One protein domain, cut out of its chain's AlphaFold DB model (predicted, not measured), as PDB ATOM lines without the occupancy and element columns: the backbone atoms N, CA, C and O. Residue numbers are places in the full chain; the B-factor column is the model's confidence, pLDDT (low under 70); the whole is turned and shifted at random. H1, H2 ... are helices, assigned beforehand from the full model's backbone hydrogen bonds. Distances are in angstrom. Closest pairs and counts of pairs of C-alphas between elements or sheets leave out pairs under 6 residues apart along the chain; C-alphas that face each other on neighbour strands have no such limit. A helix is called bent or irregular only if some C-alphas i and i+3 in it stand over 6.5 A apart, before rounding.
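Overview. This is residues 279 to 409 of the 557 residues of the protein "DUF87 domain-containing protein" of Limnoglobus roseus (UniProt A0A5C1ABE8). A long helix, H2, runs through the middle of a rounded body of helices, with H5 folded beside it in the opposite direction, while a second side-by-side pair, H4 and H6, crosses this first pair steeply. H1 packs on the H2 residues 296 to 303 and meets H6 with its last residue, Leu 289, near Leu 401, and the short helix H3 sits off beyond the other end of H2, touching no helix. The printed part has 131 residues with six named helices, in the order H1 to H6 along the chain, and no named strand; its class is all helix, with the helices mostly crossed. The whole is compact, with a radius of gyration of the C-alphas of 13.9 A and spans of 39 by 31 by 29 A.

Along the chain. The printed part begins at Asn 279, and H1 follows at residues 282 to 289, with C-alpha 282 at (111.882, -25.550, 27.452). After a tight link of 3 residues comes H2, residues 293 to 313, the longest helix, 29.9 A from its first C-alpha at (114.610, -12.384, 30.608) to its last at (111.333, -31.093, 7.478). A tight link of 5 residues leads to H3, residues 319 to 327. H4, residues 341 to 355, is 21.2 A long, and H5, residues 375 to 389, is 20.6 A long. H5 is neither bent nor irregular, but only just: C-alphas 381 and 384 are 6.2 A apart. A tight link of 2 residues joins it to H6, residues 392 to 406, which is 20.5 A long and ends with C-alpha 406 at (126.449, -27.605, 23.363).

Arrangement. H2 is the hub, touching H1, H4, H5 and H6. With residues 296 to 303 alone it touches H1, opposite ways at a steep tilt of 51 degrees; the closest C-alphas are those of Ala 286 and Thr 296, 5.6 A apart. H2 and H5 touch at a shallow tilt of 28 degrees, opposite ways, closest at the C-alphas of Ala 305 and Lys 381, 6.4 A. Residues 298 to 306 of H2 touch residues 343 to 348 of H4, closest at the C-alphas of Tyr 303 and Val 344, 5.3 A; the helices run opposite ways at a steep tilt of 69 degrees, only just short of about perpendicular. Residues 294 to 299 of H2 touch residues 394 to 398 of H6, with the C-alphas of Gln 295 and Thr 398 closest at 5.4 A. H4 and H6 touch at a shallow tilt of 18 degrees, opposite ways, with 20 pairs of C-alphas within 8 A; the closest are those of Ser 355 and Thr 392, 5.1 A. H4 and H5 touch at a steep tilt of 65 degrees, the same way, closest at the C-alphas of Val 351 and Ala 382, 5.0 A. H1 and H6 only just touch, with 3 pairs of C-alphas within 8 A, about perpendicular at 90 degrees; the closest are those of Leu 289 and Leu 401, 6.1 A. H3 touches no helix but is near H2, with a closest C-alpha distance of 8.2 A. H5 and H6 are apart. Every O i to N i+4 pair is within hydrogen-bond range in H1, H3, H4 and H6; in H2 it is 16 of 17 and in H5 9 of 11.

Size, cuts and confidence. The two C-alphas farthest apart are those of Asp 320 and Ala 393, 40.1 A. The printed part has no cut. The links from H3 to H4, 13 residues, and from H4 to H5, 19 residues, are long. The mean pLDDT of the printed part is 87.6, and it is under 70 at residues 359 to 365, within the link from H4 to H5.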
ATOM      1  N   ASN A 279     114.078 -34.607  26.126       88.50
ATOM      2  CA  ASN A 279     113.565 -34.913  27.470       88.50
ATOM      3  C   ASN A 279     113.589 -33.704  28.420       88.50
ATOM      4  O   ASN A 279     113.077 -33.780  29.540       88.50
ATOM      5  N   THR A 280     114.141 -32.567  27.987       88.94
ATOM      6  CA  THR A 280     114.265 -31.364  28.816       88.94
ATOM      7  C   THR A 280     113.177 -30.338  28.471       88.94
ATOM      8  O   THR A 280     113.178 -29.818  27.357       88.94
ATOM      9  N   PRO A 281     112.273 -29.999  29.414       91.00
ATOM     10  CA  PRO A 281     111.293 -28.929  29.240       91.00
ATOM     11  C   PRO A 281     111.939 -27.592  28.841       91.00
ATOM     12  O   PRO A 281     112.983 -27.244  29.409       91.00
ATOM     13  N   PRO A 282     111.326 -26.813  27.932       92.62
ATOM     14  CA  PRO A 282     111.882 -25.550  27.452       92.62
ATOM     15  C   PRO A 282     112.137 -24.542  28.579       92.62
ATOM     16  O   PRO A 282     113.213 -23.946  28.615       92.62
ATOM     17  N   ASP A 283     111.227 -24.411  29.546       91.06
ATOM     18  CA  ASP A 283     111.388 -23.481  30.674       91.06
ATOM     19  C   ASP A 283     112.581 -23.853  31.562       91.06
ATOM     20  O   ASP A 283     113.380 -23.001  31.949       91.06
ATOM     21  N   ILE A 284     112.756 -25.149  31.833       88.94
ATOM     22  CA  ILE A 284     113.871 -25.654  32.639       88.94
ATOM     23  C   ILE A 284     115.191 -25.489  31.882       88.94
ATOM     24  O   ILE A 284     116.190 -25.074  32.472       88.94
ATOM     25  N   ALA A 285     115.205 -25.772  30.574       89.44
ATOM     26  CA  ALA A 285     116.366 -25.510  29.730       89.44
ATOM     27  C   ALA A 285     116.734 -24.017  29.743       89.44
ATOM     28  O   ALA A 285     117.909 -23.679  29.885       89.44
ATOM     29  N   ALA A 286     115.744 -23.125  29.658       91.12
ATOM     30  CA  ALA A 286     115.952 -21.683  29.686       91.12
ATOM     31  C   ALA A 286     116.504 -21.188  31.035       91.12
ATOM     32  O   ALA A 286     117.472 -20.423  31.055       91.12
ATOM     33  N   GLU A 287     115.943 -21.657  32.155       88.62
ATOM     34  CA  GLU A 287     116.437 -21.361  33.508       88.62
ATOM     35  C   GLU A 287     117.894 -21.816  33.683       88.62
ATOM     36  O   GLU A 287     118.743 -21.065  34.169       88.62
ATOM     37  N   LEU A 288     118.209 -23.037  33.239       82.75
ATOM     38  CA  LEU A 288     119.541 -23.633  33.371       82.75
ATOM     39  C   LEU A 288     120.587 -23.012  32.440       82.75
ATOM     40  O   LEU A 288     121.776 -23.045  32.761       82.75
ATOM     41  N   LEU A 289     120.172 -22.395  31.328       86.50
ATOM     42  CA  LEU A 289     121.062 -21.590  30.486       86.50
ATOM     43  C   LEU A 289     121.549 -20.315  31.192       86.50
ATOM     44  O   LEU A 289     122.575 -19.762  30.791       86.50
ATOM     45  N   GLY A 290     120.850 -19.838  32.230       86.12
ATOM     46  CA  GLY A 290     121.287 -18.706  33.054       86.12
ATOM     47  C   GLY A 290     121.260 -17.350  32.339       86.12
ATOM     48  O   GLY A 290     122.033 -16.446  32.674       86.12
ATOM     49  N   GLY A 291     120.405 -17.209  31.323       89.19
ATOM     50  CA  GLY A 291     120.154 -15.939  30.646       89.19
ATOM     51  C   GLY A 291     119.335 -14.966  31.502       89.19
ATOM     52  O   GLY A 291     118.673 -15.354  32.457       89.19
ATOM     53  N   ASN A 292     119.365 -13.676  31.156       92.56
ATOM     54  CA  ASN A 292     118.328 -12.749  31.629       92.56
ATOM     55  C   ASN A 292     117.022 -12.951  30.841       92.56
ATOM     56  O   ASN A 292     117.035 -13.621  29.813       92.56
ATOM     57  N   GLU A 293     115.932 -12.305  31.258       92.44
ATOM     58  CA  GLU A 293     114.610 -12.384  30.608       92.44
ATOM     59  C   GLU A 293     114.683 -12.235  29.076       92.44
ATOM     60  O   GLU A 293     114.198 -13.073  28.326       92.44
ATOM     61  N   ALA A 294     115.448 -11.257  28.589       93.50
ATOM     62  CA  ALA A 294     115.627 -11.037  27.158       93.50
ATOM     63  C   ALA A 294     116.380 -12.181  26.435       93.50
ATOM     64  O   ALA A 294     116.177 -12.383  25.235       93.50
ATOM     65  N   GLN A 295     117.309 -12.878  27.097       94.81
ATOM     66  CA  GLN A 295     117.950 -14.085  26.551       94.81
ATOM     67  C   GLN A 295     117.013 -15.294  26.633       94.81
ATOM     68  O   GLN A 295     116.985 -16.075  25.686       94.81
ATOM     69  N   THR A 296     116.232 -15.414  27.707       94.31
ATOM     70  CA  THR A 296     115.207 -16.451  27.882       94.31
ATOM     71  C   THR A 296     114.176 -16.396  26.759       94.31
ATOM     72  O   THR A 296     114.017 -17.383  26.047       94.31
ATOM     73  N   ASP A 297     113.596 -15.226  26.483       95.00
ATOM     74  CA  ASP A 297     112.626 -15.044  25.390       95.00
ATOM     75  C   ASP A 297     113.197 -15.436  24.022       95.00
ATOM     76  O   ASP A 297     112.502 -15.973  23.160       95.00
ATOM     77  N   ARG A 298     114.486 -15.154  23.798       96.12
ATOM     78  CA  ARG A 298     115.174 -15.492  22.545       96.12
ATOM     79  C   ARG A 298     115.451 -16.978  22.429       96.12
ATOM     80  O   ARG A 298     115.313 -17.523  21.338       96.12
ATOM     81  N   PHE A 299     115.848 -17.614  23.526       96.44
ATOM     82  CA  PHE A 299     116.021 -19.056  23.572       96.44
ATOM     83  C   PHE A 299     114.695 -19.769  23.297       96.44
ATOM     84  O   PHE A 299     114.659 -20.611  22.408       96.44
ATOM     85  N   LEU A 300     113.611 -19.375  23.972       96.31
ATOM     86  CA  LEU A 300     112.279 -19.950  23.762       96.31
ATOM     87  C   LEU A 300     111.790 -19.728  22.323       96.31
ATOM     88  O   LEU A 300     111.370 -20.669  21.661       96.31
ATOM     89  N   ALA A 301     111.972 -18.525  21.765       96.62
ATOM     90  CA  ALA A 301     111.630 -18.271  20.365       96.62
ATOM     91  C   ALA A 301     112.436 -19.148  19.386       96.62
ATOM     92  O   ALA A 301     111.888 -19.632  18.394       96.62
ATOM     93  N   ALA A 302     113.734 -19.351  19.641       96.31
ATOM     94  CA  ALA A 302     114.565 -20.241  18.832       96.31
ATOM     95  C   ALA A 302     114.156 -21.712  18.993       96.31
ATOM     96  O   ALA A 302     114.163 -22.453  18.013       96.31
ATOM     97  N   TYR A 303     113.773 -22.119  20.204       96.88
ATOM     98  CA  TYR A 303     113.267 -23.450  20.517       96.88
ATOM     99  C   TYR A 303     111.974 -23.754  19.749       96.88
ATOM    100  O   TYR A 303     111.887 -24.796  19.098       96.88
ATOM    101  N   ASP A 304     111.008 -22.832  19.746       96.56
ATOM    102  CA  ASP A 304     109.739 -22.990  19.024       96.56
ATOM    103  C   ASP A 304     109.973 -23.105  17.515       96.56
ATOM    104  O   ASP A 304     109.493 -24.030  16.859       96.56
ATOM    105  N   ALA A 305     110.791 -22.205  16.962       95.75
ATOM    106  CA  ALA A 305     111.132 -22.227  15.544       95.75
ATOM    107  C   ALA A 305     111.880 -23.513  15.146       95.75
ATOM    108  O   ALA A 305     111.605 -24.077  14.086       95.75
ATOM    109  N   ALA A 306     112.791 -24.002  15.992       95.38
ATOM    110  CA  ALA A 306     113.482 -25.268  15.768       95.38
ATOM    111  C   ALA A 306     112.516 -26.463  15.829       95.38
ATOM    112  O   ALA A 306     112.596 -27.349  14.981       95.38
ATOM    113  N   SER A 307     111.575 -26.462  16.774       94.94
ATOM    114  CA  SER A 307     110.541 -27.497  16.922       94.94
ATOM    115  C   SER A 307     109.650 -27.584  15.682       94.94
ATOM    116  O   SER A 307     109.442 -28.667  15.132       94.94
ATOM    117  N   GLU A 308     109.188 -26.438  15.171       93.56
ATOM    118  CA  GLU A 308     108.412 -26.378  13.929       93.56
ATOM    119  C   GLU A 308     109.201 -26.902  12.721       93.56
ATOM    120  O   GLU A 308     108.647 -27.615  11.881       93.56
ATOM    121  N   LEU A 309     110.494 -26.568  12.626       92.81
ATOM    122  CA  LEU A 309     111.359 -27.031  11.539       92.81
ATOM    123  C   LEU A 309     111.601 -28.539  11.595       92.81
ATOM    124  O   LEU A 309     111.524 -29.185  10.552       92.81
ATOM    125  N   VAL A 310     111.842 -29.113  12.779       91.69
ATOM    126  CA  VAL A 310     112.005 -30.568  12.954       91.69
ATOM    127  C   VAL A 310     110.794 -31.321  12.398       91.69
ATOM    128  O   VAL A 310     110.958 -32.289  11.651       91.69
ATOM    129  N   THR A 311     109.589 -30.834  12.694       90.88
ATOM    130  CA  THR A 311     108.332 -31.430  12.223       90.88
ATOM    131  C   THR A 311     108.113 -31.209  10.730       90.88
ATOM    132  O   THR A 311     107.818 -32.159  10.006       90.88
ATOM    133  N   HIS A 312     108.285 -29.976  10.244       90.44
ATOM    134  CA  HIS A 312     108.050 -29.627   8.840       90.44
ATOM    135  C   HIS A 312     109.022 -30.343   7.893       90.44
ATOM    136  O   HIS A 312     108.611 -30.851   6.851       90.44
ATOM    137  N   LEU A 313     110.299 -30.423   8.267       88.81
ATOM    138  CA  LEU A 313     111.333 -31.093   7.478       88.81
ATOM    139  C   LEU A 313     111.305 -32.620   7.653       88.81
ATOM    140  O   LEU A 313     111.952 -33.340   6.895       88.81
ATOM    141  N   GLY A 314     110.538 -33.135   8.620       86.19
ATOM    142  CA  GLY A 314     110.415 -34.565   8.875       86.19
ATOM    143  C   GLY A 314     111.732 -35.200   9.320       86.19
ATOM    144  O   GLY A 314     112.041 -36.302   8.874       86.19
ATOM    145  N   LEU A 315     112.487 -34.515  10.189       85.31
ATOM    146  CA  LEU A 315     113.815 -34.948  10.660       85.31
ATOM    147  C   LEU A 315     113.767 -36.103  11.675       85.31
ATOM    148  O   LEU A 315     114.801 -36.567  12.151       85.31
ATOM    149  N   ALA A 316     112.571 -36.577  12.017       82.81
ATOM    150  CA  ALA A 316     112.386 -37.770  12.823       82.81
ATOM    151  C   ALA A 316     112.680 -39.037  12.009       82.81
ATOM    152  O   ALA A 316     112.188 -39.189  10.890       82.81
ATOM    153  N   ALA A 317     113.395 -39.994  12.609       79.19
ATOM    154  CA  ALA A 317     113.646 -41.298  11.989       79.19
ATOM    155  C   ALA A 317     112.340 -42.052  11.666       79.19
ATOM    156  O   ALA A 317     112.247 -42.730  10.644       79.19
ATOM    157  N   ASN A 318     111.318 -41.893  12.514       86.75
ATOM    158  CA  ASN A 318     109.992 -42.474  12.345       86.75
ATOM    159  C   ASN A 318     108.908 -41.385  12.424       86.75
ATOM    160  O   ASN A 318     108.667 -40.798  13.482       86.75
ATOM    161  N   LYS A 319     108.244 -41.115  11.293       86.06
ATOM    162  CA  LYS A 319     107.241 -40.042  11.176       86.06
ATOM    163  C   LYS A 319     105.966 -40.324  11.971       86.06
ATOM    164  O   LYS A 319     105.431 -39.401  12.583       86.06
ATOM    165  N   ASP A 320     105.500 -41.570  11.993       86.88
ATOM    166  CA  ASP A 320     104.256 -41.938  12.681       86.88
ATOM    167  C   ASP A 320     104.423 -41.877  14.202       86.88
ATOM    168  O   ASP A 320     103.567 -41.345  14.915       86.88
ATOM    169  N   GLU A 321     105.565 -42.362  14.690       87.50
ATOM    170  CA  GLU A 321     105.946 -42.287  16.101       87.50
ATOM    171  C   GLU A 321     106.131 -40.840  16.555       87.50
ATOM    172  O   GLU A 321     105.597 -40.443  17.590       87.50
ATOM    173  N   HIS A 322     106.798 -40.013  15.745       88.19
ATOM    174  CA  HIS A 322     106.923 -38.588  16.028       88.19
ATOM    175  C   HIS A 322     105.557 -37.895  16.085       88.19
ATOM    176  O   HIS A 322     105.279 -37.173  17.040       88.19
ATOM    177  N   ALA A 323     104.664 -38.160  15.127       88.62
ATOM    178  CA  ALA A 323     103.319 -37.593  15.135       88.62
ATOM    179  C   ALA A 323     102.516 -38.019  16.378       88.62
ATOM    180  O   ALA A 323     101.761 -37.220  16.932       88.62
ATOM    181  N   ALA A 324     102.677 -39.262  16.844       89.19
ATOM    182  CA  ALA A 324     102.076 -39.725  18.092       89.19
ATOM    183  C   ALA A 324     102.677 -39.031  19.321       89.19
ATOM    184  O   ALA A 324     101.932 -38.592  20.198       89.19
ATOM    185  N   ALA A 325     104.002 -38.882  19.364       87.88
ATOM    186  CA  ALA A 325     104.695 -38.200  20.446       87.88
ATOM    187  C   ALA A 325     104.284 -36.726  20.545       87.88
ATOM    188  O   ALA A 325     104.022 -36.265  21.652       87.88
ATOM    189  N   VAL A 326     104.161 -36.018  19.415       90.88
ATOM    190  CA  VAL A 326     103.725 -34.612  19.358       90.88
ATOM    191  C   VAL A 326     102.273 -34.448  19.820       90.88
ATOM    192  O   VAL A 326     101.973 -33.500  20.537       90.88
ATOM    193  N   ARG A 327     101.365 -35.379  19.485       90.75
ATOM    194  CA  ARG A 327      99.963 -35.328  19.962       90.75
ATOM    195  C   ARG A 327      99.833 -35.407  21.484       90.75
ATOM    196  O   ARG A 327      98.911 -34.820  22.035       90.75
ATOM    197  N   ASN A 328     100.742 -36.128  22.134       87.25
ATOM    198  CA  ASN A 328     100.779 -36.311  23.586       87.25
ATOM    199  C   ASN A 328     101.896 -35.473  24.232       87.25
ATOM    200  O   ASN A 328     102.450 -35.861  25.262       87.25
ATOM    201  N   TRP A 329     102.353 -34.409  23.572       90.88
ATOM    202  CA  TRP A 329     103.427 -33.576  24.095       90.88
ATOM    203  C   TRP A 329     102.872 -32.556  25.093       90.88
ATOM    204  O   TRP A 329     101.906 -31.857  24.803       90.88
ATOM    205  N   ASP A 330     103.503 -32.510  26.263       88.88
ATOM    206  CA  ASP A 330     103.279 -31.529  27.318       88.88
ATOM    207  C   ASP A 330     104.636 -30.869  27.595       88.88
ATOM    208  O   ASP A 330     105.600 -31.541  27.988       88.88
ATOM    209  N   ASP A 331     104.717 -29.568  27.325       85.69
ATOM    210  CA  ASP A 331     105.926 -28.761  27.464       85.69
ATOM    211  C   ASP A 331     106.352 -28.590  28.929       85.69
ATOM    212  O   ASP A 331     107.521 -28.330  29.205       85.69
ATOM    213  N   GLN A 332     105.454 -28.830  29.887       83.94
ATOM    214  CA  GLN A 332     105.769 -28.822  31.315       83.94
ATOM    215  C   GLN A 332     106.359 -30.144  31.814       83.94
ATOM    216  O   GLN A 332     106.836 -30.214  32.957       83.94
ATOM    217  N   GLU A 333     106.287 -31.208  31.009       80.94
ATOM    218  CA  GLU A 333     106.762 -32.544  31.379       80.94
ATOM    219  C   GLU A 333     108.010 -32.969  30.596       80.94
ATOM    220  O   GLU A 333     108.887 -33.612  31.180       80.94
ATOM    221  N   ARG A 334     108.145 -32.579  29.319       87.88
ATOM    222  CA  ARG A 334     109.301 -32.940  28.476       87.88
ATOM    223  C   ARG A 334     109.588 -31.926  27.366       87.88
ATOM    224  O   ARG A 334     108.760 -31.082  27.033       87.88
ATOM    225  N   GLY A 335     110.763 -32.051  26.756       91.38
ATOM    226  CA  GLY A 335     111.126 -31.309  25.551       91.38
ATOM    227  C   GLY A 335     110.379 -31.798  24.305       91.38
ATOM    228  O   GLY A 335     109.621 -32.771  24.334       91.38
ATOM    229  N   TYR A 336     110.571 -31.094  23.194       93.62
ATOM    230  CA  TYR A 336     109.871 -31.376  21.949       93.62
ATOM    231  C   TYR A 336     110.422 -32.664  21.315       93.62
ATOM    232  O   TYR A 336     111.644 -32.816  21.211       93.62
ATOM    233  N   PRO A 337     109.568 -33.602  20.861       92.88
ATOM    234  CA  PRO A 337     110.028 -34.882  20.324       92.88
ATOM    235  C   PRO A 337     111.025 -34.727  19.163       92.88
ATOM    236  O   PRO A 337     110.770 -33.979  18.223       92.88
ATOM    237  N   ASN A 338     112.135 -35.477  19.195       91.44
ATOM    238  CA  ASN A 338     113.242 -35.430  18.218       91.44
ATOM    239  C   ASN A 338     113.991 -34.085  18.111       91.44
ATOM    240  O   ASN A 338     114.864 -33.930  17.250       91.44
ATOM    241  N   LEU A 339     113.693 -33.110  18.972       93.56
ATOM    242  CA  LEU A 339     114.452 -31.870  19.023       93.56
ATOM    243  C   LEU A 339     115.806 -32.109  19.702       93.56
ATOM    244  O   LEU A 339     115.876 -32.605  20.823       93.56
ATOM    245  N   LYS A 340     116.880 -31.707  19.024       93.62
ATOM    246  CA  LYS A 340     118.248 -31.708  19.533       93.62
ATOM    247  C   LYS A 340     118.667 -30.295  19.913       93.62
ATOM    248  O   LYS A 340     118.243 -29.332  19.269       93.62
ATOM    249  N   LEU A 341     119.582 -30.168  20.871       93.44
ATOM    250  CA  LEU A 341     120.144 -28.870  21.267       93.44
ATOM    251  C   LEU A 341     120.799 -28.144  20.077       93.44
ATOM    252  O   LEU A 341     120.706 -26.922  19.957       93.44
ATOM    253  N   ALA A 342     121.418 -28.906  19.171       92.94
ATOM    254  CA  ALA A 342     122.025 -28.383  17.951       92.94
ATOM    255  C   ALA A 342     121.007 -27.675  17.033       92.94
ATOM    256  O   ALA A 342     121.337 -26.639  16.468       92.94
ATOM    257  N   HIS A 343     119.756 -28.155  16.939       94.12
ATOM    258  CA  HIS A 343     118.721 -27.486  16.135       94.12
ATOM    259  C   HIS A 343     118.421 -26.080  16.673       94.12
ATOM    260  O   HIS A 343     118.289 -25.126  15.910       94.12
ATOM    261  N   VAL A 344     118.333 -25.938  18.001       95.38
ATOM    262  CA  VAL A 344     118.079 -24.642  18.647       95.38
ATOM    263  C   VAL A 344     119.265 -23.695  18.459       95.38
ATOM    264  O   VAL A 344     119.071 -22.501  18.219       95.38
ATOM    265  N   LEU A 345     120.494 -24.222  18.531       94.31
ATOM    266  CA  LEU A 345     121.712 -23.455  18.272       94.31
ATOM    267  C   LEU A 345     121.738 -22.908  16.840       94.31
ATOM    268  O   LEU A 345     121.937 -21.707  16.668       94.31
ATOM    269  N   ASP A 346     121.453 -23.750  15.848       93.31
ATOM    270  CA  ASP A 346     121.449 -23.373  14.431       93.31
ATOM    271  C   ASP A 346     120.426 -22.260  14.139       93.31
ATOM    272  O   ASP A 346     120.736 -21.284  13.452       93.31
ATOM    273  N   VAL A 347     119.220 -22.341  14.719       93.81
ATOM    274  CA  VAL A 347     118.214 -21.267  14.614       93.81
ATOM    275  C   VAL A 347     118.706 -19.979  15.270       93.81
ATOM    276  O   VAL A 347     118.596 -18.902  14.679       93.81
ATOM    277  N   ALA A 348     119.260 -20.057  16.482       93.81
ATOM    278  CA  ALA A 348     119.750 -18.877  17.188       93.81
ATOM    279  C   ALA A 348     120.918 -18.199  16.446       93.81
ATOM    280  O   ALA A 348     120.974 -16.966  16.385       93.81
ATOM    281  N   GLU A 349     121.824 -18.983  15.859       91.75
ATOM    282  CA  GLU A 349     122.923 -18.498  15.019       91.75
ATOM    283  C   GLU A 349     122.398 -17.839  13.740       91.75
ATOM    284  O   GLU A 349     122.821 -16.726  13.417       91.75
ATOM    285  N   ALA A 350     121.399 -18.438  13.085       90.88
ATOM    286  CA  ALA A 350     120.763 -17.860  11.906       90.88
ATOM    287  C   ALA A 350     120.117 -16.498  12.192       90.88
ATOM    288  O   ALA A 350     120.333 -15.525  11.462       90.88
ATOM    289  N   VAL A 351     119.372 -16.379  13.295       92.00
ATOM    290  CA  VAL A 351     118.770 -15.097  13.690       92.00
ATOM    291  C   VAL A 351     119.848 -14.071  14.053       92.00
ATOM    292  O   VAL A 351     119.708 -12.888  13.724       92.00
ATOM    293  N   ALA A 352     120.937 -14.493  14.704       91.06
ATOM    294  CA  ALA A 352     122.055 -13.618  15.046       91.06
ATOM    295  C   ALA A 352     122.766 -13.070  13.796       91.06
ATOM    296  O   ALA A 352     123.015 -11.863  13.747       91.06
ATOM    297  N   ALA A 353     123.036 -13.923  12.802       87.75
ATOM    298  CA  ALA A 353     123.671 -13.568  11.531       87.75
ATOM    299  C   ALA A 353     122.822 -12.562  10.742       87.75
ATOM    300  O   ALA A 353     123.273 -11.444  10.463       87.75
ATOM    301  N   LEU A 354     121.537 -12.883  10.543       88.31
ATOM    302  CA  LEU A 354     120.592 -11.982   9.887       88.31
ATOM    303  C   LEU A 354     120.476 -10.651  10.643       88.31
ATOM    304  O   LEU A 354     120.344  -9.592  10.027       88.31
ATOM    305  N   SER A 355     120.522 -10.667  11.980       87.06
ATOM    306  CA  SER A 355     120.484  -9.446  12.800       87.06
ATOM    307  C   SER A 355     121.748  -8.590  12.663       87.06
ATOM    308  O   SER A 355     121.690  -7.393  12.933       87.06
ATOM    309  N   SER A 356     122.889  -9.157  12.266       84.25
ATOM    310  CA  SER A 356     124.101  -8.390  11.936       84.25
ATOM    311  C   SER A 356     124.146  -7.859  10.503       84.25
ATOM    312  O   SER A 356     125.086  -7.140  10.182       84.25
ATOM    313  N   GLY A 357     123.151  -8.173   9.667       80.25
ATOM    314  CA  GLY A 357     123.198  -7.866   8.232       80.25
ATOM    315  C   GLY A 357     124.144  -8.784   7.454       80.25
ATOM    316  O   GLY A 357     124.575  -8.418   6.366       80.25
ATOM    317  N   ASP A 358     124.488  -9.939   8.030       74.50
ATOM    318  CA  ASP A 358     125.219 -11.002   7.351       74.50
ATOM    319  C   ASP A 358     124.195 -11.996   6.790       74.50
ATOM    320  O   ASP A 358     123.577 -12.755   7.540       74.50
ATOM    321  N   ASP A 359     123.978 -11.941   5.477       64.81
ATOM    322  CA  ASP A 359     123.055 -12.839   4.774       64.81
ATOM    323  C   ASP A 359     123.743 -14.154   4.352       64.81
ATOM    324  O   ASP A 359     123.110 -15.041   3.777       64.81
ATOM    325  N   THR A 360     125.036 -14.315   4.659       61.81
ATOM    326  CA  THR A 360     125.814 -15.523   4.374       61.81
ATOM    327  C   THR A 360     125.950 -16.400   5.617       61.81
ATOM    328  O   THR A 360     126.992 -16.466   6.262       61.81
ATOM    329  N   ILE A 361     124.898 -17.154   5.948       64.62
ATOM    330  CA  ILE A 361     125.058 -18.279   6.879       64.62
ATOM    331  C   ILE A 361     125.867 -19.356   6.158       64.62
ATOM    332  O   ILE A 361     125.354 -20.095   5.317       64.62
ATOM    333  N   ALA A 362     127.158 -19.430   6.456       61.22
ATOM    334  CA  ALA A 362     128.007 -20.449   5.874       61.22
ATOM    335  C   ALA A 362     127.662 -21.844   6.450       61.22
ATOM    336  O   ALA A 362     127.450 -21.965   7.658       61.22
ATOM    337  N   PRO A 363     127.674 -22.923   5.641       57.91
ATOM    338  CA  PRO A 363     127.304 -24.276   6.085       57.91
ATOM    339  C   PRO A 363     128.087 -24.825   7.292       57.91
ATOM    340  O   PRO A 363     127.634 -25.764   7.939       57.91
ATOM    341  N   HIS A 364     129.250 -24.249   7.618       55.44
ATOM    342  CA  HIS A 364     130.059 -24.632   8.780       55.44
ATOM    343  C   HIS A 364     129.511 -24.132  10.128       55.44
ATOM    344  O   HIS A 364     130.006 -24.567  11.164       55.44
ATOM    345  N   PHE A 365     128.510 -23.244  10.127       59.66
ATOM    346  CA  PHE A 365     127.781 -22.830  11.332       59.66
ATOM    347  C   PHE A 365     126.660 -23.803  11.716       59.66
ATOM    348  O   PHE A 365     126.081 -23.686  12.781       59.66
ATOM    349  N   LEU A 366     126.345 -24.785  10.871       71.88
ATOM    350  CA  LEU A 366     125.237 -25.699  11.125       71.88
ATOM    351  C   LEU A 366     125.753 -26.922  11.876       71.88
ATOM    352  O   LEU A 366     126.531 -27.723  11.347       71.88
ATOM    353  N   HIS A 367     125.351 -27.053  13.131       79.56
ATOM    354  CA  HIS A 367     125.758 -28.121  14.035       79.56
ATOM    355  C   HIS A 367     124.861 -29.347  13.895       79.56
ATOM    356  O   HIS A 367     125.342 -30.458  14.115       79.56
ATOM    357  N   ALA A 368     123.590 -29.165  13.525       75.56
ATOM    358  CA  ALA A 368     122.628 -30.252  13.440       75.56
ATOM    359  C   ALA A 368     122.576 -30.921  12.059       75.56
ATOM    360  O   ALA A 368     122.562 -30.266  11.012       75.56
ATOM    361  N   ASP A 369     122.458 -32.248  12.070       70.12
ATOM    362  CA  ASP A 369     122.132 -33.023  10.874       70.12
ATOM    363  C   ASP A 369     120.704 -32.669  10.409       70.12
ATOM    364  O   ASP A 369     119.773 -32.648  11.211       70.12
ATOM    365  N   GLY A 370     120.527 -32.359   9.120       76.56
ATOM    366  CA  GLY A 370     119.232 -32.011   8.515       76.56
ATOM    367  C   GLY A 370     119.012 -30.518   8.246       76.56
ATOM    368  O   GLY A 370     118.488 -30.171   7.191       76.56
ATOM    369  N   PHE A 371     119.459 -29.600   9.111       82.62
ATOM    370  CA  PHE A 371     119.360 -28.155   8.808       82.62
ATOM    371  C   PHE A 371     120.393 -27.710   7.764       82.62
ATOM    372  O   PHE A 371     120.107 -26.817   6.966       82.62
ATOM    373  N   ARG A 372     121.548 -28.396   7.697       75.44
ATOM    374  CA  ARG A 372     122.556 -28.244   6.626       75.44
ATOM    375  C   ARG A 372     121.976 -28.360   5.226       75.44
ATOM    376  O   ARG A 372     122.298 -27.546   4.365       75.44
ATOM    377  N   ASP A 373     121.095 -29.331   5.031       78.25
ATOM    378  CA  ASP A 373     120.510 -29.642   3.726       78.25
ATOM    379  C   ASP A 373     119.266 -28.781   3.423       78.25
ATOM    380  O   ASP A 373     118.748 -28.784   2.305       78.25
ATOM    381  N   HIS A 374     118.802 -27.993   4.403       85.19
ATOM    382  CA  HIS A 374     117.565 -27.210   4.358       85.19
ATOM    383  C   HIS A 374     117.767 -25.758   4.830       85.19
ATOM    384  O   HIS A 374     116.987 -25.219   5.620       85.19
ATOM    385  N   LEU A 375     118.797 -25.090   4.294       85.69
ATOM    386  CA  LEU A 375     119.161 -23.719   4.673       85.69
ATOM    387  C   LEU A 375     118.047 -22.687   4.415       85.69
ATOM    388  O   LEU A 375     117.827 -21.805   5.241       85.69
ATOM    389  N   GLN A 376     117.325 -22.782   3.292       87.56
ATOM    390  CA  GLN A 376     116.266 -21.815   2.974       87.56
ATOM    391  C   GLN A 376     115.091 -21.888   3.973       87.56
ATOM    392  O   GLN A 376     114.759 -20.849   4.542       87.56
ATOM    393  N   PRO A 377     114.524 -23.071   4.293       90.00
ATOM    394  CA  PRO A 377     113.549 -23.204   5.381       90.00
ATOM    395  C   PRO A 377     114.016 -22.628   6.727       90.00
ATOM    396  O   PRO A 377     113.231 -21.980   7.424       90.00
ATOM    397  N   LEU A 378     115.291 -22.827   7.086       89.62
ATOM    398  CA  LEU A 378     115.880 -22.252   8.299       89.62
ATOM    399  C   LEU A 378     115.859 -20.714   8.262       89.62
ATOM    400  O   LEU A 378     115.410 -20.076   9.215       89.62
ATOM    401  N   LEU A 379     116.303 -20.116   7.154       88.69
ATOM    402  CA  LEU A 379     116.297 -18.665   6.944       88.69
ATOM    403  C   LEU A 379     114.879 -18.078   6.956       88.69
ATOM    404  O   LEU A 379     114.646 -17.038   7.583       88.69
ATOM    405  N   ASP A 380     113.924 -18.767   6.330       90.25
ATOM    406  CA  ASP A 380     112.516 -18.367   6.279       90.25
ATOM    407  C   ASP A 380     111.891 -18.320   7.681       90.25
ATOM    408  O   ASP A 380     111.062 -17.450   7.962       90.25
ATOM    409  N   LYS A 381     112.325 -19.202   8.593       91.12
ATOM    410  CA  LYS A 381     111.944 -19.143  10.012       91.12
ATOM    411  C   LYS A 381     112.731 -18.121  10.820       91.12
ATOM    412  O   LYS A 381     112.141 -17.450  11.666       91.12
ATOM    413  N   ALA A 382     114.017 -17.927  10.551       90.00
ATOM    414  CA  ALA A 382     114.833 -16.949  11.268       90.00
ATOM    415  C   ALA A 382     114.427 -15.485  10.968       90.00
ATOM    416  O   ALA A 382     114.491 -14.620  11.849       90.00
ATOM    417  N   GLY A 383     113.958 -15.189   9.751       89.00
ATOM    418  CA  GLY A 383     113.551 -13.844   9.322       89.00
ATOM    419  C   GLY A 383     112.464 -13.184  10.197       89.00
ATOM    420  O   GLY A 383     112.659 -12.050  10.654       89.00
ATOM    421  N   PRO A 384     111.324 -13.849  10.470       92.38
ATOM    422  CA  PRO A 384     110.305 -13.365  11.404       92.38
ATOM    423  C   PRO A 384     110.831 -13.117  12.824       92.38
ATOM    424  O   PRO A 384     110.507 -12.091  13.428       92.38
ATOM    425  N   LEU A 385     111.688 -14.003  13.342       91.81
ATOM    426  CA  LEU A 385     112.298 -13.856  14.669       91.81
ATOM    427  C   LEU A 385     113.204 -12.621  14.737       91.81
ATOM    428  O   LEU A 385     113.131 -11.863  15.706       91.81
ATOM    429  N   LYS A 386     113.991 -12.352  13.684       89.69
ATOM    430  CA  LYS A 386     114.759 -11.102  13.547       89.69
ATOM    431  C   LYS A 386     113.849  -9.876  13.602       89.69
ATOM    432  O   LYS A 386     114.186  -8.914  14.284       89.69
ATOM    433  N   LYS A 387     112.706  -9.883  12.908       88.31
ATOM    434  CA  LYS A 387     111.772  -8.741  12.921       88.31
ATOM    435  C   LYS A 387     111.171  -8.503  14.310       88.31
ATOM    436  O   LYS A 387     111.025  -7.353  14.707       88.31
ATOM    437  N   LYS A 388     110.849  -9.573  15.049       89.44
ATOM    438  CA  LYS A 388     110.206  -9.501  16.375       89.44
ATOM    439  C   LYS A 388     111.185  -9.184  17.514       89.44
ATOM    440  O   LYS A 388     110.854  -8.406  18.399       89.44
ATOM    441  N   LEU A 389     112.377  -9.787  17.507       87.81
ATOM    442  CA  LEU A 389     113.348  -9.763  18.618       87.81
ATOM    443  C   LEU A 389     114.730  -9.218  18.207       87.81
ATOM    444  O   LEU A 389     115.743  -9.526  18.854       87.81
ATOM    445  N   GLY A 390     114.788  -8.434  17.128       76.44
ATOM    446  CA  GLY A 390     116.006  -7.955  16.469       76.44
ATOM    447  C   GLY A 390     116.906  -7.106  17.362       76.44
ATOM    448  O   GLY A 390     116.767  -5.892  17.438       76.44
ATOM    449  N   HIS A 391     117.859  -7.755  18.029       88.19
ATOM    450  CA  HIS A 391     118.936  -7.096  18.765       88.19
ATOM    451  C   HIS A 391     120.197  -7.961  18.725       88.19
ATOM    452  O   HIS A 391     120.340  -8.928  19.484       88.19
ATOM    453  N   THR A 392     121.128  -7.604  17.843       88.19
ATOM    454  CA  THR A 392     122.306  -8.408  17.484       88.19
ATOM    455  C   THR A 392     123.140  -8.806  18.699       88.19
ATOM    456  O   THR A 392     123.492  -9.972  18.859       88.19
ATOM    457  N   ALA A 393     123.412  -7.870  19.614       90.81
ATOM    458  CA  ALA A 393     124.218  -8.155  20.803       90.81
ATOM    459  C   ALA A 393     123.539  -9.149  21.766       90.81
ATOM    460  O   ALA A 393     124.226  -9.937  22.417       90.81
ATOM    461  N   SER A 394     122.201  -9.149  21.828       93.50
ATOM    462  CA  SER A 394     121.448 -10.051  22.712       93.50
ATOM    463  C   SER A 394     121.356 -11.455  22.113       93.50
ATOM    464  O   SER A 394     121.603 -12.438  22.809       93.50
ATOM    465  N   TRP A 395     121.133 -11.561  20.797       93.94
ATOM    466  CA  TRP A 395     121.211 -12.835  20.075       93.94
ATOM    467  C   TRP A 395     122.605 -13.457  20.150       93.94
ATOM    468  O   TRP A 395     122.725 -14.615  20.528       93.94
ATOM    469  N   ARG A 396     123.679 -12.681  19.951       92.69
ATOM    470  CA  ARG A 396     125.059 -13.170  20.145       92.69
ATOM    471  C   ARG A 396     125.335 -13.649  21.570       92.69
ATOM    472  O   ARG A 396     126.172 -14.523  21.778       92.69
ATOM    473  N   LYS A 397     124.701 -13.048  22.582       94.81
ATOM    474  CA  LYS A 397     124.807 -13.542  23.962       94.81
ATOM    475  C   LYS A 397     124.021 -14.842  24.145       94.81
ATOM    476  O   LYS A 397     124.561 -15.767  24.734       94.81
ATOM    477  N   THR A 398     122.821 -14.934  23.579       95.06
ATOM    478  CA  THR A 398     121.983 -16.147  23.590       95.06
ATOM    479  C   THR A 398     122.702 -17.320  22.914       95.06
ATOM    480  O   THR A 398     122.873 -18.364  23.531       95.06
ATOM    481  N   VAL A 399     123.257 -17.109  21.713       94.00
ATOM    482  CA  VAL A 399     124.109 -18.080  21.006       94.00
ATOM    483  C   VAL A 399     125.280 -18.524  21.877       94.00
ATOM    484  O   VAL A 399     125.524 -19.713  21.999       94.00
ATOM    485  N   ARG A 400     125.986 -17.602  22.548       92.81
ATOM    486  CA  ARG A 400     127.101 -17.971  23.439       92.81
ATOM    487  C   ARG A 400     126.677 -18.865  24.606       92.81
ATOM    488  O   ARG A 400     127.464 -19.729  24.983       92.81
ATOM    489  N   LEU A 401     125.480 -18.665  25.163       92.50
ATOM    490  CA  LEU A 401     124.940 -19.519  26.226       92.50
ATOM    491  C   LEU A 401     124.621 -20.920  25.683       92.50
ATOM    492  O   LEU A 401     125.140 -21.904  26.206       92.50
ATOM    493  N   ILE A 402     123.867 -21.004  24.579       93.44
ATOM    494  CA  ILE A 402     123.491 -22.279  23.943       93.44
ATOM    495  C   ILE A 402     124.739 -23.036  23.463       93.44
ATOM    496  O   ILE A 402     124.903 -24.213  23.762       93.44
ATOM    497  N   ALA A 403     125.671 -22.359  22.789       91.19
ATOM    498  CA  ALA A 403     126.939 -22.933  22.337       91.19
ATOM    499  C   ALA A 403     127.849 -23.332  23.510       91.19
ATOM    500  O   ALA A 403     128.644 -24.264  23.401       91.19
ATOM    501  N   GLY A 404     127.766 -22.624  24.640       88.88
ATOM    502  CA  GLY A 404     128.407 -23.020  25.893       88.88
ATOM    503  C   GLY A 404     127.914 -24.388  26.348       88.88
ATOM    504  O   GLY A 404     128.734 -25.282  26.550       88.88
ATOM    505  N   LEU A 405     126.593 -24.564  26.400       87.81
ATOM    506  CA  LEU A 405     125.966 -25.831  26.757       87.81
ATOM    507  C   LEU A 405     126.255 -26.932  25.726       87.81
ATOM    508  O   LEU A 405     126.641 -28.034  26.100       87.81
ATOM    509  N   TYR A 406     126.162 -26.642  24.430       88.44
ATOM    510  CA  TYR A 406     126.449 -27.605  23.363       88.44
ATOM    511  C   TYR A 406     127.895 -28.127  23.420       88.44
ATOM    512  O   TYR A 406     128.145 -29.329  23.309       88.44
ATOM    513  N   ARG A 407     128.868 -27.248  23.703       85.88
ATOM    514  CA  ARG A 407     130.287 -27.622  23.850       85.88
ATOM    515  C   ARG A 407     130.586 -28.484  25.074       85.88
ATOM    516  O   ARG A 407     131.688 -29.014  25.163       85.88
ATOM    517  N   THR A 408     129.648 -28.676  25.992       83.31
ATOM    518  CA  THR A 408     129.825 -29.658  27.075       83.31
ATOM    519  C   THR A 408     129.776 -31.092  26.562       83.31
ATOM    520  O   THR A 408     130.324 -31.984  27.198       83.31
ATOM    521  N   GLY A 409     129.127 -31.320  25.414       84.19
ATOM    522  CA  GLY A 409     128.824 -32.662  24.927       84.19
ATOM    523  C   GLY A 409     127.797 -33.412  25.780       84.19
ATOM    524  O   GLY A 409     127.680 -34.624  25.630       84.19
TER     525      GLY A 409